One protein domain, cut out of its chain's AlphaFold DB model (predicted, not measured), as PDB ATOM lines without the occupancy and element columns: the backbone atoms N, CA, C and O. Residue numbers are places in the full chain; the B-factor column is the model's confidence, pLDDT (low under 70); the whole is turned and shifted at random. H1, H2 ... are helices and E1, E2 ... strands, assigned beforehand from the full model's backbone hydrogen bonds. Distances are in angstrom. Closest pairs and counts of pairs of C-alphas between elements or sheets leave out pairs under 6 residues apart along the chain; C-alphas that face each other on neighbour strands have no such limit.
ATOM      1  N   MET A   2     -30.367  29.648 289.613       47.59
ATOM      2  CA  MET A   2     -31.305  30.335 290.533       47.59
ATOM      3  C   MET A   2     -31.283  29.883 292.011       47.59
ATOM      4  O   MET A   2     -31.682  30.645 292.878       47.59
ATOM      5  N   GLU A   3     -30.872  28.651 292.326       46.78
ATOM      6  CA  GLU A   3     -30.691  28.196 293.721       46.78
ATOM      7  C   GLU A   3     -29.402  28.737 294.360       46.78
ATOM      8  O   GLU A   3     -29.423  29.174 295.504       46.78
ATOM      9  N   LEU A   4     -28.307  28.807 293.597       44.94
ATOM     10  CA  LEU A   4     -27.005  29.290 294.075       44.94
ATOM     11  C   LEU A   4     -26.989  30.806 294.318       44.94
ATOM     12  O   LEU A   4     -26.239  31.285 295.164       44.94
ATOM     13  N   THR A   5     -27.803  31.564 293.580       49.88
ATOM     14  CA  THR A   5     -27.982  33.010 293.787       49.88
ATOM     15  C   THR A   5     -28.856  33.344 294.987       49.88
ATOM     16  O   THR A   5     -28.700  34.419 295.556       49.88
ATOM     17  N   GLU A   6     -29.760  32.453 295.394       49.69
ATOM     18  CA  GLU A   6     -30.559  32.659 296.602       49.69
ATOM     19  C   GLU A   6     -29.718  32.410 297.860       49.69
ATOM     20  O   GLU A   6     -29.608  33.325 298.669       49.69
ATOM     21  N   GLU A   7     -29.057  31.251 297.990       48.47
ATOM     22  CA  GLU A   7     -28.280  30.892 299.197       48.47
ATOM     23  C   GLU A   7     -27.112  31.842 299.515       48.47
ATOM     24  O   GLU A   7     -26.742  31.999 300.677       48.47
ATOM     25  N   LYS A   8     -26.502  32.471 298.502       49.25
ATOM     26  CA  LYS A   8     -25.361  33.383 298.706       49.25
ATOM     27  C   LYS A   8     -25.740  34.843 298.941       49.25
ATOM     28  O   LYS A   8     -24.958  35.562 299.553       49.25
ATOM     29  N   HIS A   9     -26.881  35.297 298.420       54.22
ATOM     30  CA  HIS A   9     -27.137  36.728 298.200       54.22
ATOM     31  C   HIS A   9     -28.548  37.163 298.608       54.22
ATOM     32  O   HIS A   9     -29.135  38.021 297.950       54.22
ATOM     33  N   HIS A  10     -29.097  36.582 299.680       52.72
ATOM     34  CA  HIS A  10     -30.480  36.776 300.148       52.72
ATOM     35  C   HIS A  10     -30.993  38.231 300.137       52.72
ATOM     36  O   HIS A  10     -32.157  38.435 299.800       52.72
ATOM     37  N   ASP A  11     -30.132  39.225 300.371       55.88
ATOM     38  CA  ASP A  11     -30.501  40.645 300.489       55.88
ATOM     39  C   ASP A  11     -30.286  41.471 299.194       55.88
ATOM     40  O   ASP A  11     -30.313  42.704 299.217       55.88
ATOM     41  N   THR A  12     -29.996  40.833 298.056       64.88
ATOM     42  CA  THR A  12     -29.670  41.520 296.790       64.88
ATOM     43  C   THR A  12     -30.864  41.639 295.842       64.88
ATOM     44  O   THR A  12     -31.810  40.850 295.881       64.88
ATOM     45  N   ALA A  13     -30.794  42.584 294.897       61.69
ATOM     46  CA  ALA A  13     -31.736  42.626 293.778       61.69
ATOM     47  C   ALA A  13     -31.778  41.288 293.022       61.69
ATOM     48  O   ALA A  13     -32.838  40.847 292.589       61.69
ATOM     49  N   SER A  14     -30.635  40.619 292.888       62.47
ATOM     50  CA  SER A  14     -30.479  39.414 292.081       62.47
ATOM     51  C   SER A  14     -31.117  38.183 292.739       62.47
ATOM     52  O   SER A  14     -31.720  37.377 292.027       62.47
ATOM     53  N   SER A  15     -31.094  38.058 294.074       65.31
ATOM     54  CA  SER A  15     -31.874  37.027 294.783       65.31
ATOM     55  C   SER A  15     -33.373  37.329 294.747       65.31
ATOM     56  O   SER A  15     -34.158  36.406 294.523       65.31
ATOM     57  N   PHE A  16     -33.779  38.603 294.866       65.38
ATOM     58  CA  PHE A  16     -35.171  39.007 294.656       65.38
ATOM     59  C   PHE A  16     -35.629  38.584 293.256       65.38
ATOM     60  O   PHE A  16     -36.615  37.865 293.144       65.38
ATOM     61  N   PHE A  17     -34.879  38.923 292.202       64.62
ATOM     62  CA  PHE A  17     -35.183  38.509 290.829       64.62
ATOM     63  C   PHE A  17     -35.200  36.978 290.647       64.62
ATOM     64  O   PHE A  17     -36.077  36.480 289.944       64.62
ATOM     65  N   CYS A  18     -34.334  36.204 291.314       63.81
ATOM     66  CA  CYS A  18     -34.389  34.732 291.267       63.81
ATOM     67  C   CYS A  18     -35.635  34.161 291.963       63.81
ATOM     68  O   CYS A  18     -36.376  33.388 291.357       63.81
ATOM     69  N   CYS A  19     -35.920  34.607 293.188       62.16
ATOM     70  CA  CYS A  19     -37.103  34.221 293.959       62.16
ATOM     71  C   CYS A  19     -38.397  34.597 293.217       62.16
ATOM     72  O   CYS A  19     -39.378  33.852 293.221       62.16
ATOM     73  N   MET A  20     -38.379  35.745 292.542       58.75
ATOM     74  CA  MET A  20     -39.417  36.204 291.629       58.75
ATOM     75  C   MET A  20     -39.602  35.225 290.464       58.75
ATOM     76  O   MET A  20     -40.693  34.680 290.315       58.75
ATOM     77  N   CYS A  21     -38.546  34.914 289.707       58.84
ATOM     78  CA  CYS A  21     -38.607  33.934 288.617       58.84
ATOM     79  C   CYS A  21     -39.085  32.538 289.065       58.84
ATOM     80  O   CYS A  21     -39.769  31.873 288.293       58.84
ATOM     81  N   LYS A  22     -38.792  32.097 290.299       56.66
ATOM     82  CA  LYS A  22     -39.286  30.814 290.840       56.66
ATOM     83  C   LYS A  22     -40.767  30.818 291.231       56.66
ATOM     84  O   LYS A  22     -41.423  29.787 291.131       56.66
ATOM     85  N   LYS A  23     -41.298  31.948 291.712       54.75
ATOM     86  CA  LYS A  23     -42.710  32.091 292.137       54.75
ATOM     87  C   LYS A  23     -43.658  32.412 290.970       54.75
ATOM     88  O   LYS A  23     -44.865  32.539 291.173       54.75
ATOM     89  N   ALA A  24     -43.111  32.557 289.767       48.41
ATOM     90  CA  ALA A  24     -43.795  32.990 288.562       48.41
ATOM     91  C   ALA A  24     -44.429  31.838 287.769       48.41
ATOM     92  O   ALA A  24     -43.745  30.902 287.361       48.41
ATOM     93  N   LEU A  25     -45.708  31.980 287.415       43.25
ATOM     94  CA  LEU A  25     -46.220  31.375 286.183       43.25
ATOM     95  C   LEU A  25     -45.813  32.271 284.990       43.25
ATOM     96  O   LEU A  25     -45.932  33.495 285.110       43.25
ATOM     97  N   PRO A  26     -45.333  31.711 283.859       45.28
ATOM     98  CA  PRO A  26     -44.959  32.497 282.680       45.28
ATOM     99  C   PRO A  26     -46.120  33.340 282.112       45.28
ATOM    100  O   PRO A  26     -47.273  32.929 282.257       45.28
ATOM    101  N   PRO A  27     -45.849  34.465 281.412       48.81
ATOM    102  CA  PRO A  27     -44.537  35.005 281.029       48.81
ATOM    103  C   PRO A  27     -44.207  36.310 281.782       48.81
ATOM    104  O   PRO A  27     -44.841  37.349 281.585       48.81
ATOM    105  N   TRP A  28     -43.184  36.292 282.644       51.03
ATOM    106  CA  TRP A  28     -42.749  37.493 283.384       51.03
ATOM    107  C   TRP A  28     -41.778  38.388 282.601       51.03
ATOM    108  O   TRP A  28     -41.627  39.560 282.961       51.03
ATOM    109  N   SER A  29     -41.218  37.882 281.496       50.47
ATOM    110  CA  SER A  29     -40.504  38.659 280.471       50.47
ATOM    111  C   SER A  29     -41.315  39.896 280.064       50.47
ATOM    112  O   SER A  29     -40.811  41.017 280.119       50.47
ATOM    113  N   LEU A  30     -42.619  39.728 279.810       47.50
ATOM    114  CA  LEU A  30     -43.565  40.820 279.548       47.50
ATOM    115  C   LEU A  30     -43.695  41.811 280.722       47.50
ATOM    116  O   LEU A  30     -43.548  43.016 280.529       47.50
ATOM    117  N   ILE A  31     -43.952  41.332 281.945       46.25
ATOM    118  CA  ILE A  31     -44.279  42.183 283.112       46.25
ATOM    119  C   ILE A  31     -43.129  43.120 283.513       46.25
ATOM    120  O   ILE A  31     -43.383  44.231 283.998       46.25
ATOM    121  N   MET A  32     -41.878  42.687 283.335       54.25
ATOM    122  CA  MET A  32     -40.711  43.544 283.549       54.25
ATOM    123  C   MET A  32     -40.396  44.390 282.309       54.25
ATOM    124  O   MET A  32     -40.130  45.585 282.463       54.25
ATOM    125  N   THR A  33     -40.565  43.854 281.092       57.25
ATOM    126  CA  THR A  33     -40.418  44.619 279.836       57.25
ATOM    127  C   THR A  33     -41.317  45.861 279.812       57.25
ATOM    128  O   THR A  33     -40.856  46.940 279.438       57.25
ATOM    129  N   TYR A  34     -42.556  45.776 280.314       57.88
ATOM    130  CA  TYR A  34     -43.455  46.937 280.468       57.88
ATOM    131  C   TYR A  34     -42.945  48.025 281.437       57.88
ATOM    132  O   TYR A  34     -43.400  49.168 281.376       57.88
ATOM    133  N   ASN A  35     -41.994  47.699 282.315       65.25
ATOM    134  CA  ASN A  35     -41.301  48.646 283.192       65.25
ATOM    135  C   ASN A  35     -39.948  49.123 282.622       65.25
ATOM    136  O   ASN A  35     -39.248  49.864 283.306       65.25
ATOM    137  N   GLY A  36     -39.564  48.710 281.408       74.38
ATOM    138  CA  GLY A  36     -38.254  49.020 280.827       74.38
ATOM    139  C   GLY A  36     -37.094  48.205 281.413       74.38
ATOM    140  O   GLY A  36     -35.943  48.591 281.229       74.38
ATOM    141  N   VAL A  37     -37.391  47.100 282.104       79.75
ATOM    142  CA  VAL A  37     -36.424  46.183 282.728       79.75
ATOM    143  C   VAL A  37     -36.545  44.821 282.051       79.75
ATOM    144  O   VAL A  37     -37.623  44.248 282.033       79.75
ATOM    145  N   PHE A  38     -35.469  44.271 281.504       81.06
ATOM    146  CA  PHE A  38     -35.532  43.012 280.752       81.06
ATOM    147  C   PHE A  38     -35.228  41.776 281.608       81.06
ATOM    148  O   PHE A  38     -35.772  40.710 281.349       81.06
ATOM    149  N   GLY A  39     -34.424  41.917 282.665       81.44
ATOM    150  CA  GLY A  39     -34.074  40.820 283.574       81.44
ATOM    151  C   GLY A  39     -32.604  40.861 283.980       81.44
ATOM    152  O   GLY A  39     -31.927  41.855 283.741       81.44
ATOM    153  N   LEU A  40     -32.103  39.792 284.600       84.38
ATOM    154  CA  LEU A  40     -30.672  39.653 284.899       84.38
ATOM    155  C   LEU A  40     -29.911  39.163 283.661       84.38
ATOM    156  O   LEU A  40     -30.444  38.333 282.922       84.38
ATOM    157  N   VAL A  41     -28.651  39.577 283.480       87.62
ATOM    158  CA  VAL A  41     -27.766  39.053 282.411       87.62
ATOM    159  C   VAL A  41     -27.751  37.518 282.410       87.62
ATOM    160  O   VAL A  41     -27.943  36.892 281.370       87.62
ATOM    161  N   ALA A  42     -27.645  36.925 283.601       86.25
ATOM    162  CA  ALA A  42     -27.736  35.494 283.882       86.25
ATOM    163  C   ALA A  42     -28.978  34.750 283.350       86.25
ATOM    164  O   ALA A  42     -28.951  33.521 283.279       86.25
ATOM    165  N   LEU A  43     -30.076  35.456 283.059       84.19
ATOM    166  CA  LEU A  43     -31.386  34.871 282.744       84.19
ATOM    167  C   LEU A  43     -31.910  35.240 281.349       84.19
ATOM    168  O   LEU A  43     -32.890  34.656 280.903       84.19
ATOM    169  N   ILE A  44     -31.275  36.196 280.666       85.06
ATOM    170  CA  ILE A  44     -31.727  36.717 279.365       85.06
ATOM    171  C   ILE A  44     -31.401  35.771 278.204       85.06
ATOM    172  O   ILE A  44     -32.046  35.830 277.163       85.06
ATOM    173  N   GLY A  45     -30.410  34.894 278.359       87.44
ATOM    174  CA  GLY A  45     -30.020  33.937 277.330       87.44
ATOM    175  C   GLY A  45     -29.617  32.591 277.915       87.44
ATOM    176  O   GLY A  45     -29.267  32.472 279.088       87.44
ATOM    177  N   SER A  46     -29.651  31.572 277.066       89.38
ATOM    178  CA  SER A  46     -29.265  30.201 277.385       89.38
ATOM    179  C   SER A  46     -28.036  29.784 276.579       89.38
ATOM    180  O   SER A  46     -27.750  30.338 275.519       89.38
ATOM    181  N   VAL A  47     -27.283  28.805 277.080       90.25
ATOM    182  CA  VAL A  47     -26.099  28.263 276.403       90.25
ATOM    183  C   VAL A  47     -26.226  26.746 276.367       90.25
ATOM    184  O   VAL A  47     -26.402  26.106 277.401       90.25
ATOM    185  N   SER A  48     -26.108  26.160 275.175       87.56
ATOM    186  CA  SER A  48     -26.395  24.739 274.902       87.56
ATOM    187  C   SER A  48     -25.519  23.718 275.648       87.56
ATOM    188  O   SER A  48     -25.812  22.523 275.633       87.56
ATOM    189  N   SER A  49     -24.444  24.158 276.308       86.44
ATOM    190  CA  SER A  49     -23.537  23.300 277.069       86.44
ATOM    191  C   SER A  49     -23.214  23.892 278.436       86.44
ATOM    192  O   SER A  49     -22.756  25.030 278.537       86.44
ATOM    193  N   THR A  50     -23.358  23.085 279.490       84.44
ATOM    194  CA  THR A  50     -23.033  23.459 280.875       84.44
ATOM    195  C   THR A  50     -21.578  23.893 281.049       84.44
ATOM    196  O   THR A  50     -21.306  24.792 281.842       84.44
ATOM    197  N   SER A  51     -20.633  23.285 280.316       81.88
ATOM    198  CA  SER A  51     -19.228  23.702 280.381       81.88
ATOM    199  C   SER A  51     -19.041  25.076 279.749       81.88
ATOM    200  O   SER A  51     -18.484  25.953 280.391       81.88
ATOM    201  N   LEU A  52     -19.585  25.299 278.550       81.12
ATOM    202  CA  LEU A  52     -19.524  26.592 277.865       81.12
ATOM    203  C   LEU A  52     -20.203  27.707 278.678       81.12
ATOM    204  O   LEU A  52     -19.648  28.792 278.810       81.12
ATOM    205  N   ASN A  53     -21.358  27.413 279.284       84.62
ATOM    206  CA  ASN A  53     -22.056  28.329 280.181       84.62
ATOM    207  C   ASN A  53     -21.174  28.750 281.366       84.62
ATOM    208  O   ASN A  53     -21.152  29.924 281.728       84.62
ATOM    209  N   ARG A  54     -20.438  27.803 281.962       83.12
ATOM    210  CA  ARG A  54     -19.513  28.090 283.064       83.12
ATOM    211  C   ARG A  54     -18.361  28.986 282.610       83.12
ATOM    212  O   ARG A  54     -18.149  30.009 283.240       83.12
ATOM    213  N   GLU A  55     -17.676  28.651 281.515       81.62
ATOM    214  CA  GLU A  55     -16.544  29.450 281.001       81.62
ATOM    215  C   GLU A  55     -16.978  30.898 280.683       81.62
ATOM    216  O   GLU A  55     -16.282  31.848 281.031       81.62
ATOM    217  N   LEU A  56     -18.162  31.088 280.082       82.94
ATOM    218  CA  LEU A  56     -18.722  32.418 279.799       82.94
ATOM    219  C   LEU A  56     -19.141  33.177 281.072       82.94
ATOM    220  O   LEU A  56     -18.946  34.390 281.147       82.94
ATOM    221  N   SER A  57     -19.675  32.477 282.080       84.25
ATOM    222  CA  SER A  57     -20.026  33.071 283.381       84.25
ATOM    223  C   SER A  57     -18.779  33.491 284.170       84.25
ATOM    224  O   SER A  57     -18.760  34.563 284.768       84.25
ATOM    225  N   GLU A  58     -17.730  32.663 284.156       83.62
ATOM    226  CA  GLU A  58     -16.433  32.956 284.782       83.62
ATOM    227  C   GLU A  58     -15.730  34.135 284.091       83.62
ATOM    228  O   GLU A  58     -15.124  34.958 284.773       83.62
ATOM    229  N   TYR A  59     -15.862  34.265 282.765       81.94
ATOM    230  CA  TYR A  59     -15.343  35.408 282.006       81.94
ATOM    231  C   TYR A  59     -16.037  36.738 282.350       81.94
ATOM    232  O   TYR A  59     -15.351  37.744 282.516       81.94
ATOM    233  N   LEU A  60     -17.372  36.764 282.467       84.12
ATOM    234  CA  LEU A  60     -18.100  37.991 282.834       84.12
ATOM    235  C   LEU A  60     -17.948  38.375 284.313       84.12
ATOM    236  O   LEU A  60     -18.064  39.555 284.657       84.12
ATOM    237  N   GLY A  61     -17.718  37.390 285.183       83.94
ATOM    238  CA  GLY A  61     -17.702  37.573 286.630       83.94
ATOM    239  C   GLY A  61     -19.102  37.674 287.249       83.94
ATOM    240  O   GLY A  61     -20.109  37.904 286.574       83.94
ATOM    241  N   GLU A  62     -19.156  37.481 288.568       83.56
ATOM    242  CA  GLU A  62     -20.404  37.398 289.339       83.56
ATOM    243  C   GLU A  62     -21.217  38.703 289.245       83.56
ATOM    244  O   GLU A  62     -22.378  38.663 288.845       83.56
ATOM    245  N   ASP A  63     -20.592  39.861 289.473       83.81
ATOM    246  CA  ASP A  63     -21.252  41.177 289.457       83.81
ATOM    247  C   ASP A  63     -21.958  41.502 288.127       83.81
ATOM    248  O   ASP A  63     -23.064  42.045 288.121       83.81
ATOM    249  N   THR A  64     -21.353  41.131 286.992       88.00
ATOM    250  CA  THR A  64     -21.929  41.342 285.653       88.00
ATOM    251  C   THR A  64     -23.041  40.338 285.362       88.00
ATOM    252  O   THR A  64     -24.086  40.718 284.840       88.00
ATOM    253  N   MET A  65     -22.861  39.063 285.725       87.06
ATOM    254  CA  MET A  65     -23.906  38.037 285.580       87.06
ATOM    255  C   MET A  65     -25.155  38.367 286.413       87.06
ATOM    256  O   MET A  65     -26.279  38.086 285.993       87.06
ATOM    257  N   LEU A  66     -24.959  38.993 287.575       83.75
ATOM    258  CA  LEU A  66     -26.009  39.428 288.494       83.75
ATOM    259  C   LEU A  66     -26.554  40.835 288.204       83.75
ATOM    260  O   LEU A  66     -27.481  41.264 288.899       83.75
ATOM    261  N   ALA A  67     -26.032  41.530 287.190       85.25
ATOM    262  CA  ALA A  67     -26.486  42.859 286.805       85.25
ATOM    263  C   ALA A  67     -27.882  42.833 286.167       85.25
ATOM    264  O   ALA A  67     -28.238  41.925 285.407       85.25
ATOM    265  N   LEU A  68     -28.665  43.872 286.451       83.69
ATOM    266  CA  LEU A  68     -29.982  44.091 285.870       83.69
ATOM    267  C   LEU A  68     -29.852  44.759 284.501       83.69
ATOM    268  O   LEU A  68     -29.183  45.777 284.363       83.69
ATOM    269  N   VAL A  69     -30.528  44.235 283.488       86.12
ATOM    270  CA  VAL A  69     -30.579  44.841 282.159       86.12
ATOM    271  C   VAL A  69     -31.839  45.686 282.029       86.12
ATOM    272  O   VAL A  69     -32.951  45.202 282.244       86.12
ATOM    273  N   CYS A  70     -31.665  46.938 281.624       86.81
ATOM    274  CA  CYS A  70     -32.738  47.908 281.414       86.81
ATOM    275  C   CYS A  70     -32.673  48.474 279.992       86.81
ATOM    276  O   CYS A  70     -31.633  48.415 279.341       86.81
ATOM    277  N   LYS A  71     -33.769  49.057 279.493       84.06
ATOM    278  CA  LYS A  71     -33.776  49.695 278.168       84.06
ATOM    279  C   LYS A  71     -32.871  50.926 278.131       84.06
ATOM    280  O   LYS A  71     -31.973  50.992 277.299       84.06
ATOM    281  N   SER A  72     -33.093  51.851 279.062       74.56
ATOM    282  CA  SER A  72     -32.444  53.163 279.106       74.56
ATOM    283  C   SER A  72     -31.469  53.297 280.276       74.56
ATOM    284  O   SER A  72     -31.659  52.695 281.333       74.56
ATOM    285  N   SER A  73     -30.477  54.174 280.114       67.12
ATOM    286  CA  SER A  73     -29.458  54.515 281.114       67.12
ATOM    287  C   SER A  73     -30.002  55.285 282.314       67.12
ATOM    288  O   SER A  73     -29.313  55.412 283.317       67.12
ATOM    289  N   ARG A  74     -31.251  55.754 282.245       66.12
ATOM    290  CA  ARG A  74     -31.927  56.516 283.307       66.12
ATOM    291  C   ARG A  74     -32.443  55.664 284.469       66.12
ATOM    292  O   ARG A  74     -33.218  56.169 285.275       66.12
ATOM    293  N   PHE A  75     -32.055  54.394 284.561       70.94
ATOM    294  CA  PHE A  75     -32.411  53.520 285.680       70.94
ATOM    295  C   PHE A  75     -31.536  53.844 286.907       70.94
ATOM    296  O   PHE A  75     -30.672  53.080 287.325       70.94
ATOM    297  N   GLU A  76     -31.742  55.041 287.446       71.19
ATOM    298  CA  GLU A  76     -31.045  55.587 288.609       71.19
ATOM    299  C   GLU A  76     -31.933  55.507 289.866       71.19
ATOM    300  O   GLU A  76     -33.159  55.377 289.760       71.19
ATOM    301  N   PRO A  77     -31.366  55.627 291.082       69.06
ATOM    302  CA  PRO A  77     -32.162  55.797 292.292       69.06
ATOM    303  C   PRO A  77     -33.161  56.956 292.144       69.06
ATOM    304  O   PRO A  77     -32.787  58.081 291.820       69.06
ATOM    305  N   ASN A  78     -34.434  56.680 292.433       72.62
ATOM    306  CA  ASN A  78     -35.588  57.574 292.232       72.62
ATOM    307  C   ASN A  78     -36.060  57.777 290.775       72.62
ATOM    308  O   ASN A  78     -36.967  58.582 290.558       72.62
ATOM    309  N   SER A  79     -35.540  57.040 289.785       77.31
ATOM    310  CA  SER A  79     -36.172  57.004 288.456       77.31
ATOM    311  C   SER A  79     -37.583  56.408 288.526       77.31
ATOM    312  O   SER A  79     -37.928  55.672 289.457       77.31
ATOM    313  N   VAL A  80     -38.418  56.690 287.523       77.56
ATOM    314  CA  VAL A  80     -39.784  56.143 287.448       77.56
ATOM    315  C   VAL A  80     -39.754  54.612 287.393       77.56
ATOM    316  O   VAL A  80     -40.576  53.948 288.020       77.56
ATOM    317  N   GLU A  81     -38.787  54.045 286.681       75.75
ATOM    318  CA  GLU A  81     -38.557  52.611 286.531       75.75
ATOM    319  C   GLU A  81     -38.069  51.984 287.848       75.75
ATOM    320  O   GLU A  81     -38.610  50.960 288.274       75.75
ATOM    321  N   TYR A  82     -37.127  52.634 288.541       77.06
ATOM    322  CA  TYR A  82     -36.630  52.201 289.850       77.06
ATOM    323  C   TYR A  82     -37.728  52.236 290.926       77.06
ATOM    324  O   TYR A  82     -37.920  51.268 291.663       77.06
ATOM    325  N   LEU A  83     -38.513  53.317 290.987       79.00
ATOM    326  CA  LEU A  83     -39.634  53.449 291.923       79.00
ATOM    327  C   LEU A  83     -40.752  52.437 291.621       79.00
ATOM    328  O   LEU A  83     -41.340  51.877 292.546       79.00
ATOM    329  N   ARG A  84     -41.016  52.134 290.342       77.69
ATOM    330  CA  ARG A  84     -41.932  51.049 289.942       77.69
ATOM    331  C   ARG A  84     -41.421  49.670 290.358       77.69
ATOM    332  O   ARG A  84     -42.239  48.817 290.702       77.69
ATOM    333  N   LEU A  85     -40.108  49.434 290.323       76.06
ATOM    334  CA  LEU A  85     -39.509  48.190 290.812       76.06
ATOM    335  C   LEU A  85     -39.669  48.071 292.336       76.06
ATOM    336  O   LEU A  85     -40.221  47.074 292.795       76.06
ATOM    337  N   GLN A  86     -39.296  49.104 293.100       75.81
ATOM    338  CA  GLN A  86     -39.434  49.122 294.566       75.81
ATOM    339  C   GLN A  86     -40.901  49.053 295.036       75.81
ATOM    340  O   GLN A  86     -41.221  48.432 296.047       75.81
ATOM    341  N   SER A  87     -41.839  49.636 294.283       76.75
ATOM    342  CA  SER A  87     -43.273  49.478 294.557       76.75
ATOM    343  C   SER A  87     -43.723  48.020 294.381       76.75
ATOM    344  O   SER A  87     -44.417  47.486 295.248       76.75
ATOM    345  N   LYS A  88     -43.274  47.338 293.315       72.31
ATOM    346  CA  LYS A  88     -43.550  45.907 293.096       72.31
ATOM    347  C   LYS A  88     -42.887  45.008 294.149       72.31
ATOM    348  O   LYS A  88     -43.522  44.046 294.572       72.31
ATOM    349  N   THR A  89     -41.662  45.300 294.596       69.56
ATOM    350  CA  THR A  89     -41.004  44.518 295.664       69.56
ATOM    351  C   THR A  89     -41.786  44.648 296.974       69.56
ATOM    352  O   THR A  89     -42.084  43.636 297.615       69.56
ATOM    353  N   ALA A  90     -42.210  45.870 297.321       74.00
ATOM    354  CA  ALA A  90     -42.975  46.161 298.533       74.00
ATOM    355  C   ALA A  90     -44.352  45.478 298.542       74.00
ATOM    356  O   ALA A  90     -44.735  44.894 299.555       74.00
ATOM    357  N   MET A  91     -45.065  45.458 297.406       70.06
ATOM    358  CA  MET A  91     -46.320  44.699 297.250       70.06
ATOM    359  C   MET A  91     -46.163  43.194 297.521       70.06
ATOM    360  O   MET A  91     -47.141  42.525 297.845       70.06
ATOM    361  N   LEU A  92     -44.947  42.664 297.385       66.19
ATOM    362  CA  LEU A  92     -44.612  41.254 297.588       66.19
ATOM    363  C   LEU A  92     -43.910  41.001 298.935       66.19
ATOM    364  O   LEU A  92     -43.367  39.920 299.150       66.19
ATOM    365  N   GLY A  93     -43.933  41.984 299.845       66.00
ATOM    366  CA  GLY A  93     -43.367  41.872 301.192       66.00
ATOM    367  C   GLY A  93     -41.839  41.932 301.244       66.00
ATOM    368  O   GLY A  93     -41.242  41.416 302.184       66.00
ATOM    369  N   THR A  94     -41.196  42.531 300.238       66.62
ATOM    370  CA  THR A  94     -39.731  42.592 300.095       66.62
ATOM    371  C   THR A  94     -39.252  44.012 299.779       66.62
ATOM    372  O   THR A  94     -40.030  44.872 299.370       66.62
ATOM    373  N   SER A  95     -37.960  44.276 299.947       67.81
ATOM    374  CA  SER A  95     -37.336  45.553 299.589       67.81
ATOM    375  C   SER A  95     -35.948  45.287 299.027       67.81
ATOM    376  O   SER A  95     -35.225  44.459 299.578       67.81
ATOM    377  N   ILE A  96     -35.569  45.978 297.951       68.81
ATOM    378  CA  ILE A  96     -34.194  45.925 297.450       68.81
ATOM    379  C   ILE A  96     -33.401  46.980 298.221       68.81
ATOM    380  O   ILE A  96     -33.520  48.174 297.950       68.81
ATOM    381  N   THR A  97     -32.636  46.545 299.220       66.56
ATOM    382  CA  THR A  97     -31.873  47.427 300.119       66.56
ATOM    383  C   THR A  97     -30.424  47.619 299.682       66.56
ATOM    384  O   THR A  97     -29.854  48.683 299.920       66.56
ATOM    385  N   ASN A  98     -29.831  46.617 299.026       67.81
ATOM    386  CA  ASN A  98     -28.450  46.671 298.555       67.81
ATOM    387  C   ASN A  98     -28.325  47.294 297.152       67.81
ATOM    388  O   ASN A  98     -29.208  47.091 296.312       67.81
ATOM    389  N   PRO A  99     -27.215  48.005 296.859       69.56
ATOM    390  CA  PRO A  99     -26.870  48.413 295.501       69.56
ATOM    391  C   PRO A  99     -26.753  47.208 294.562       69.56
ATOM    392  O   PRO A  99     -26.358  46.119 294.974       69.56
ATOM    393  N   PHE A 100     -27.056  47.417 293.284       74.56
ATOM    394  CA  PHE A 100     -26.915  46.412 292.234       74.56
ATOM    395  C   PHE A 100     -26.458  47.072 290.935       74.56
ATOM    396  O   PHE A 100     -26.757  48.241 290.680       74.56
ATOM    397  N   HIS A 101     -25.725  46.326 290.111       82.50
ATOM    398  CA  HIS A 101     -25.278  46.813 288.811       82.50
ATOM    399  C   HIS A 101     -26.431  46.849 287.812       82.50
ATOM    400  O   HIS A 101     -27.304  45.978 287.818       82.50
ATOM    401  N   VAL A 102     -26.417  47.858 286.942       84.25
ATOM    402  CA  VAL A 102     -27.435  48.053 285.909       84.25
ATOM    403  C   VAL A 102     -26.757  48.295 284.569       84.25
ATOM    404  O   VAL A 102     -25.920  49.185 284.441       84.25
ATOM    405  N   LEU A 103     -27.130  47.502 283.567       88.38
ATOM    406  CA  LEU A 103     -26.650  47.598 282.197       88.38
ATOM    407  C   LEU A 103     -27.771  48.144 281.311       88.38
ATOM    408  O   LEU A 103     -28.848  47.560 281.200       88.38
ATOM    409  N   SER A 104     -27.519  49.284 280.674       88.56
ATOM    410  CA  SER A 104     -28.466  49.918 279.756       88.56
ATOM    411  C   SER A 104     -28.292  49.377 278.347       88.56
ATOM    412  O   SER A 104     -27.227  49.554 277.762       88.56
ATOM    413  N   LEU A 105     -29.350  48.825 277.759       89.19
ATOM    414  CA  LEU A 105     -29.361  48.360 276.375       89.19
ATOM    415  C   LEU A 105     -29.027  49.492 275.392       89.19
ATOM    416  O   LEU A 105     -28.129  49.343 274.570       89.19
ATOM    417  N   ASP A 106     -29.665  50.658 275.551       87.50
ATOM    418  CA  ASP A 106     -29.373  51.884 274.786       87.50
ATOM    419  C   ASP A 106     -27.982  52.486 275.110       87.50
ATOM    420  O   ASP A 106     -27.587  53.489 274.521       87.50
ATOM    421  N   GLY A 107     -27.245  51.914 276.074       86.19
ATOM    422  CA  GLY A 107     -25.897  52.351 276.457       86.19
ATOM    423  C   GLY A 107     -24.775  51.681 275.658       86.19
ATOM    424  O   GLY A 107     -23.657  52.193 275.645       86.19
ATOM    425  N   TYR A 108     -25.059  50.566 274.979       86.75
ATOM    426  CA  TYR A 108     -24.087  49.855 274.148       86.75
ATOM    427  C   TYR A 108     -24.153  50.331 272.699       86.75
ATOM    428  O   TYR A 108     -25.232  50.464 272.118       86.75
TER     429      TYR A 108
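What this domain is: This is residues 2 to 108 of the 224 residues of an uncharacterized protein of Arabis alpina (UniProt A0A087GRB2). A very small sheet of three short strands, E1, E2 and E3, lies near the middle, with short helices set round it and few helix-to-helix contacts. The helical hairpin of H1 and H2 lies over to one side, with H2 reaching the sheet, while H5 and H7 lie far out toward opposite ends of the longest axis. The printed part has 107 residues, with seven named helices and three named strands in the order H1 H2 H3 E1 H4 H5 H6 E2 H7 E3; the class is mostly helix. The sheet is mixed, in the order E1 E2 E3, E1 being antiparallel to E2 and E3 parallel to it. The whole is compact, with a radius of gyration of the C-alphas of 13.6 A and spans of 38 by 31 by 26 A.

Where its parts are: The printed part begins with H1, residues 2 to 8, whose C-alpha 2 is at (-31.305, 30.335, 290.533). H2 is residues 13 to 23, 15.3 A long, and H3 is residues 28 to 33. E1, residues 37 to 40, measures 9.0 A and is followed directly by H4, residues 41 to 44. H5 is residues 50 to 60, 15.5 A long, and H6 is residues 62 to 65. E2 is residues 68 to 70. H7, residues 80 to 91, is the longest helix at 16.4 A and begins with C-alpha 80 at (-39.784, 56.143, 287.448). E3 is residues 102 to 104, ending with C-alpha 104 at (-28.466, 49.918, 279.756).

How they stand to each other: In the sheet, E2 is the inner strand and E1 and E3 are edge strands. E1 and E2 are antiparallel, at 156 degrees between their directions, with N 38 and O 69 within hydrogen-bond range at 2.8 A. E2 and E3 are parallel, at 28 degrees, with N 70 and O 103 within range at 2.9 A. E2, H7 and E3 form a strand-helix-strand unit, two parallel neighbour strands with a helix between them in the chain, and its crossover is right-handed. H7 is not on the sheet, but only just, with 4 pairs of C-alphas within 10 A; its closest C-alpha to E1 is that of Glu 81, 7.8 A from that of Val 37. H3 is on the sheet but only grazes it, the closest C-alphas to E1 being those of Met 32 and Phe 38, 5.9 A apart. H2 also only grazes it, with residues 13 to 21; the C-alphas of Ser 14 and Leu 40 are its closest to E1, at 7.2 A. H1 and H2 form a helical hairpin: they touch, closest at the C-alphas of Glu 6 and Ser 15, 4.9 A, and run opposite ways at a steep tilt of 44 degrees. H4 and H6 graze the sheet too, H6 only just on it with 5 pairs of C-alphas within 10 A, and the two only just touch, with 3 pairs within 8 A and the C-alphas of Ala 42 and Met 65 closest at 4.9 A. H5 is not on the sheet and is close to but not clearly touching H6, closest at the C-alphas of Ser 57 and Met 65, 6.7 A; H5 and H7 are apart. Every O i to N i+4 pair is within hydrogen-bond range in H2, H3, H5 and H7, against 1 of 3 in H1, which has 1 of 4 O i to N i+3 pairs within range; H4 and H6 are too short for an i+4 pair.

The domain as a whole: The two C-alphas farthest apart are those of Ser 51 and Asn 78, 39.4 A. The printed part has no cut. The links E2 to H7 and H7 to E3, of 9 and 10 residues, are short, the others are tight, and no link is long. The mean pLDDT of the printed part is 71.7, and 46 residues are under 70: residues 2 to 35, 73 to 74, 77, 89 and 92 to 99.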